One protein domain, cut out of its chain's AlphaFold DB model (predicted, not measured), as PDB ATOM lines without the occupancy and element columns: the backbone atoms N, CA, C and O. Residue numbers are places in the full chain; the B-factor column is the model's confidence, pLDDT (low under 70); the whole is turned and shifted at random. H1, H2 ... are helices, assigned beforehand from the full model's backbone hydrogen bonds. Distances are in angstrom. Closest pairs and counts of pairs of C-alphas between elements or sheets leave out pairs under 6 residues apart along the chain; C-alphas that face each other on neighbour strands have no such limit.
ATOM      1  N   SER A  13       0.554  29.453 -34.427       78.00
ATOM      2  CA  SER A  13       0.997  30.779 -33.988       78.00
ATOM      3  C   SER A  13       1.989  31.433 -34.948       78.00
ATOM      4  O   SER A  13       1.958  32.649 -35.136       78.00
ATOM      5  N   GLU A  14       2.870  30.647 -35.561       78.69
ATOM      6  CA  GLU A  14       3.828  31.147 -36.550       78.69
ATOM      7  C   GLU A  14       3.145  31.442 -37.886       78.69
ATOM      8  O   GLU A  14       3.441  32.450 -38.529       78.69
ATOM      9  N   TYR A  15       2.169  30.611 -38.257       72.19
ATOM     10  CA  TYR A  15       1.347  30.789 -39.446       72.19
ATOM     11  C   TYR A  15       0.477  32.054 -39.366       72.19
ATOM     12  O   TYR A  15       0.462  32.858 -40.297       72.19
ATOM     13  N   GLU A  16      -0.191  32.275 -38.233       72.06
ATOM     14  CA  GLU A  16      -0.992  33.471 -37.956       72.06
ATOM     15  C   GLU A  16      -0.134  34.735 -37.883       72.06
ATOM     16  O   GLU A  16      -0.518  35.773 -38.419       72.06
ATOM     17  N   THR A  17       1.045  34.664 -37.256       67.38
ATOM     18  CA  THR A  17       1.928  35.831 -37.111       67.38
ATOM     19  C   THR A  17       2.397  36.343 -38.468       67.38
ATOM     20  O   THR A  17       2.336  37.547 -38.715       67.38
ATOM     21  N   ASP A  18       2.814  35.452 -39.367       63.44
ATOM     22  CA  ASP A  18       3.279  35.847 -40.698       63.44
ATOM     23  C   ASP A  18       2.117  36.333 -41.585       63.44
ATOM     24  O   ASP A  18       2.255  37.303 -42.331       63.44
ATOM     25  N   LEU A  19       0.925  35.745 -41.430       61.41
ATOM     26  CA  LEU A  19      -0.261  36.176 -42.166       61.41
ATOM     27  C   LEU A  19      -0.907  37.438 -41.603       61.41
ATOM     28  O   LEU A  19      -1.596  38.096 -42.369       61.41
ATOM     29  N   SER A  20      -0.656  37.838 -40.355       57.25
ATOM     30  CA  SER A  20      -1.193  39.080 -39.773       57.25
ATOM     31  C   SER A  20      -0.716  40.361 -40.481       57.25
ATOM     32  O   SER A  20      -1.369  41.403 -40.393       57.25
ATOM     33  N   GLU A  21       0.387  40.293 -41.238       55.81
ATOM     34  CA  GLU A  21       0.835  41.385 -42.116       55.81
ATOM     35  C   GLU A  21      -0.029  41.523 -43.383       55.81
ATOM     36  O   GLU A  21      -0.078  42.582 -44.014       55.81
ATOM     37  N   THR A  22      -0.769  40.474 -43.734       54.38
ATOM     38  CA  THR A  22      -1.743  40.438 -44.824       54.38
ATOM     39  C   THR A  22      -3.154  40.422 -44.244       54.38
ATOM     40  O   THR A  22      -3.466  39.644 -43.365       54.38
ATOM     41  N   SER A  23      -4.049  41.296 -44.696       57.34
ATOM     42  CA  SER A  23      -5.391  41.464 -44.109       57.34
ATOM     43  C   SER A  23      -6.353  40.294 -44.396       57.34
ATOM     44  O   SER A  23      -7.405  40.493 -45.003       57.34
ATOM     45  N   PHE A  24      -5.986  39.071 -44.028       65.69
ATOM     46  CA  PHE A  24      -6.844  37.897 -44.073       65.69
ATOM     47  C   PHE A  24      -7.604  37.771 -42.755       65.69
ATOM     48  O   PHE A  24      -7.071  38.071 -41.692       65.69
ATOM     49  N   ASP A  25      -8.861  37.340 -42.837       75.62
ATOM     50  CA  ASP A  25      -9.645  37.002 -41.654       75.62
ATOM     51  C   ASP A  25      -9.020  35.789 -40.948       75.62
ATOM     52  O   ASP A  25      -8.735  34.782 -41.601       75.62
ATOM     53  N   ASP A  26      -8.882  35.848 -39.621       73.19
ATOM     54  CA  ASP A  26      -8.329  34.764 -38.785       73.19
ATOM     55  C   ASP A  26      -9.002  33.412 -39.078       73.19
ATOM     56  O   ASP A  26      -8.367  32.362 -39.128       73.19
ATOM     57  N   GLN A  27     -10.301  33.437 -39.383       77.69
ATOM     58  CA  GLN A  27     -11.065  32.241 -39.728       77.69
ATOM     59  C   GLN A  27     -10.639  31.615 -41.071       77.69
ATOM     60  O   GLN A  27     -10.705  30.398 -41.231       77.69
ATOM     61  N   ALA A  28     -10.204  32.426 -42.039       76.19
ATOM     62  CA  ALA A  28      -9.672  31.945 -43.312       76.19
ATOM     63  C   ALA A  28      -8.243  31.405 -43.156       76.19
ATOM     64  O   ALA A  28      -7.873  30.454 -43.845       76.19
ATOM     65  N   ILE A  29      -7.462  31.986 -42.241       76.25
ATOM     66  CA  ILE A  29      -6.129  31.499 -41.873       76.25
ATOM     67  C   ILE A  29      -6.247  30.120 -41.223       76.25
ATOM     68  O   ILE A  29      -5.595  29.188 -41.687       76.25
ATOM     69  N   GLN A  30      -7.137  29.969 -40.238       79.69
ATOM     70  CA  GLN A  30      -7.381  28.690 -39.570       79.69
ATOM     71  C   GLN A  30      -7.885  27.627 -40.547       79.69
ATOM     72  O   GLN A  30      -7.322  26.546 -40.605       79.69
ATOM     73  N   ALA A  31      -8.879  27.946 -41.384       81.69
ATOM     74  CA  ALA A  31      -9.396  26.986 -42.361       81.69
ATOM     75  C   ALA A  31      -8.313  26.511 -43.343       81.69
ATOM     76  O   ALA A  31      -8.307  25.358 -43.761       81.69
ATOM     77  N   ARG A  32      -7.385  27.402 -43.709       79.19
ATOM     78  CA  ARG A  32      -6.250  27.048 -44.560       79.19
ATOM     79  C   ARG A  32      -5.196  26.246 -43.804       79.19
ATOM     80  O   ARG A  32      -4.580  25.383 -44.412       79.19
ATOM     81  N   PHE A  33      -4.983  26.529 -42.525       82.44
ATOM     82  CA  PHE A  33      -4.101  25.746 -41.668       82.44
ATOM     83  C   PHE A  33      -4.623  24.314 -41.513       82.44
ATOM     84  O   PHE A  33      -3.882  23.382 -41.795       82.44
ATOM     85  N   ASP A  34      -5.909  24.153 -41.193       82.69
ATOM     86  CA  ASP A  34      -6.579  22.851 -41.069       82.69
ATOM     87  C   ASP A  34      -6.520  22.049 -42.382       82.69
ATOM     88  O   ASP A  34      -6.479  20.826 -42.387       82.69
ATOM     89  N   GLU A  35      -6.506  22.731 -43.532       81.00
ATOM     90  CA  GLU A  35      -6.357  22.067 -44.829       81.00
ATOM     91  C   GLU A  35      -4.902  21.644 -45.118       81.00
ATOM     92  O   GLU A  35      -4.659  20.738 -45.912       81.00
ATOM     93  N   LEU A  36      -3.913  22.278 -44.487       81.94
ATOM     94  CA  LEU A  36      -2.496  21.932 -44.635       81.94
ATOM     95  C   LEU A  36      -2.044  20.862 -43.636       81.94
ATOM     96  O   LEU A  36      -1.202  20.040 -43.995       81.94
ATOM     97  N   ASP A  37      -2.589  20.890 -42.422       85.44
ATOM     98  CA  ASP A  37      -2.345  19.948 -41.326       85.44
ATOM     99  C   ASP A  37      -3.214  18.695 -41.511       85.44
ATOM    100  O   ASP A  37      -4.286  18.541 -40.932       85.44
ATOM    101  N   ALA A  38      -2.787  17.808 -42.411       81.38
ATOM    102  CA  ALA A  38      -3.598  16.668 -42.834       81.38
ATOM    103  C   ALA A  38      -3.743  15.597 -41.742       81.38
ATOM    104  O   ALA A  38      -4.600  14.713 -41.869       81.38
ATOM    105  N   ASP A  39      -2.881  15.627 -40.724       83.81
ATOM    106  CA  ASP A  39      -2.901  14.711 -39.590       83.81
ATOM    107  C   ASP A  39      -3.418  15.334 -38.280       83.81
ATOM    108  O   ASP A  39      -3.426  14.641 -37.256       83.81
ATOM    109  N   ASP A  40      -3.921  16.576 -38.326       84.38
ATOM    110  CA  ASP A  40      -4.418  17.348 -37.177       84.38
ATOM    111  C   ASP A  40      -3.399  17.392 -36.013       84.38
ATOM    112  O   ASP A  40      -3.762  17.341 -34.828       84.38
ATOM    113  N   SER A  41      -2.100  17.434 -36.322       85.00
ATOM    114  CA  SER A  41      -1.030  17.423 -35.319       85.00
ATOM    115  C   SER A  41      -0.848  18.768 -34.610       85.00
ATOM    116  O   SER A  41      -0.202  18.832 -33.556       85.00
ATOM    117  N   GLY A  42      -1.433  19.841 -35.147       86.31
ATOM    118  CA  GLY A  42      -1.282  21.216 -34.680       86.31
ATOM    119  C   GLY A  42      -0.044  21.921 -35.244       86.31
ATOM    120  O   GLY A  42       0.337  22.982 -34.735       86.31
ATOM    121  N   GLY A  43       0.599  21.355 -36.269       85.50
ATOM    122  CA  GLY A  43       1.792  21.905 -36.908       85.50
ATOM    123  C   GLY A  43       1.992  21.370 -38.323       85.50
ATOM    124  O   GLY A  43       1.892  20.178 -38.560       85.50
ATOM    125  N   ILE A  44       2.352  22.238 -39.268       83.00
ATOM    126  CA  ILE A  44       2.588  21.829 -40.657       83.00
ATOM    127  C   ILE A  44       4.029  21.337 -40.793       83.00
ATOM    128  O   ILE A  44       4.982  22.120 -40.703       83.00
ATOM    129  N   SER A  45       4.206  20.046 -41.062       82.00
ATOM    130  CA  SER A  45       5.517  19.451 -41.326       82.00
ATOM    131  C   SER A  45       6.044  19.787 -42.736       82.00
ATOM    132  O   SER A  45       5.279  20.127 -43.647       82.00
ATOM    133  N   PRO A  46       7.353  19.615 -43.022       79.75
ATOM    134  CA  PRO A  46       7.901  19.866 -44.360       79.75
ATOM    135  C   PRO A  46       7.301  18.964 -45.448       79.75
ATOM    136  O   PRO A  46       7.359  19.283 -46.638       79.75
ATOM    137  N   GLN A  47       6.782  17.794 -45.069       80.88
ATOM    138  CA  GLN A  47       6.141  16.854 -45.982       80.88
ATOM    139  C   GLN A  47       4.777  17.391 -46.408       80.88
ATOM    140  O   GLN A  47       4.485  17.413 -47.604       80.88
ATOM    141  N   GLU A  48       4.002  17.893 -45.453       81.88
ATOM    142  CA  GLU A  48       2.689  18.496 -45.675       81.88
ATOM    143  C   GLU A  48       2.800  19.807 -46.448       81.88
ATOM    144  O   GLU A  48       2.119  19.986 -47.457       81.88
ATOM    145  N   TYR A  49       3.770  20.657 -46.101       76.19
ATOM    146  CA  TYR A  49       4.035  21.899 -46.829       76.19
ATOM    147  C   TYR A  49       4.377  21.653 -48.311       76.19
ATOM    148  O   TYR A  49       3.917  22.367 -49.203       76.19
ATOM    149  N   ARG A  50       5.162  20.605 -48.610       73.88
ATOM    150  CA  ARG A  50       5.481  20.213 -49.996       73.88
ATOM    151  C   ARG A  50       4.297  19.567 -50.717       73.88
ATOM    152  O   ARG A  50       4.142  19.786 -51.916       73.88
ATOM    153  N   GLY A  51       3.478  18.787 -50.012       62.06
ATOM    154  CA  GLY A  51       2.263  18.173 -50.558       62.06
ATOM    155  C   GLY A  51       1.200  19.209 -50.926       62.06
ATOM    156  O   GLY A  51       0.578  19.120 -51.984       62.06
ATOM    157  N   ALA A  52       1.072  20.259 -50.119       61.12
ATOM    158  CA  ALA A  52       0.141  21.355 -50.334       61.12
ATOM    159  C   ALA A  52       0.380  22.141 -51.632       61.12
ATOM    160  O   ALA A  52      -0.572  22.567 -52.291       61.12
ATOM    161  N   GLY A  53       1.642  22.281 -52.054       53.53
ATOM    162  CA  GLY A  53       1.990  22.896 -53.339       53.53
ATOM    163  C   GLY A  53       1.419  22.145 -54.548       53.53
ATOM    164  O   GLY A  53       1.183  22.748 -55.593       53.53
ATOM    165  N   VAL A  54       1.137  20.844 -54.402       49.41
ATOM    166  CA  VAL A  54       0.470  20.029 -55.430       49.41
ATOM    167  C   VAL A  54      -1.048  20.221 -55.379       49.41
ATOM    168  O   VAL A  54      -1.706  20.183 -56.419       49.41
ATOM    169  N   TRP A  55      -1.614  20.492 -54.199       46.19
ATOM    170  CA  TRP A  55      -3.058  20.674 -54.035       46.19
ATOM    171  C   TRP A  55      -3.555  22.021 -54.585       46.19
ATOM    172  O   TRP A  55      -4.609  22.080 -55.218       46.19
ATOM    173  N   ALA A  56      -2.736  23.072 -54.485       47.62
ATOM    174  CA  ALA A  56      -3.014  24.385 -55.079       47.62
ATOM    175  C   ALA A  56      -2.975  24.405 -56.626       47.62
ATOM    176  O   ALA A  56      -3.438  25.366 -57.241       47.62
ATOM    177  N   ALA A  57      -2.443  23.360 -57.274       43.41
ATOM    178  CA  ALA A  57      -2.332  23.283 -58.733       43.41
ATOM    179  C   ALA A  57      -3.580  22.702 -59.429       43.41
ATOM    180  O   ALA A  57      -3.662  22.736 -60.660       43.41
TER     181      ALA A  57
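This is residues 13 to 57 of the 186 residues of the protein "EF-hand domain-containing protein" of Roseovarius sp. HI0049 (UniProt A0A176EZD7). The longest helix, H2, makes a beam between two shorter helices: H1 crosses steeply beside its first half, and H3 lies by its last end, about perpendicular to it. H1 and H3 are on the same side of H2 but stay apart from each other, and a loop of residues 37 to 45 leads from H2 to H3. The printed part has 45 residues with three named helices, in the order H1, H2, H3, and no named strand; the class is all helix. It is compact, with a radius of gyration of the C-alphas of 10.6 A, and spans 26 by 24 by 15 A.

H1, residues 13 to 19, touches H2, residues 26 to 36; their closest C-alphas, those of Glu 16 and Ile 29, are 6.8 A apart. They run opposite ways at a steep tilt of 67 degrees. H2 and H3, residues 46 to 55, only just touch, with 3 pairs of C-alphas within 8 A; the closest are those of Leu 36 and Ala 52, 6.3 A apart. Their lines are about perpendicular, at 81 degrees. H1 and H3 are apart. In H1 and H2 every O i to N i+4 pair is within hydrogen-bond range, and in H3 4 of 6 are.

H1 begins at C-alpha 13 (0.997, 30.779, -33.988) and is 9.9 A long from first to last C-alpha. H2 begins at C-alpha 26 (-8.329, 34.764, -38.785) and is 15.3 A long. H3 is 14.6 A long and ends at C-alpha 55 (-3.058, 20.674, -54.035).

The two C-alphas farthest apart, those of Ser 23 and Asp 39, are 27.2 A apart. The printed part has no cut, and both links are short, with 6 and 9 residues. The mean pLDDT of the printed part is 72.1; residues 17 to 24 and 51 to 57 are under 70.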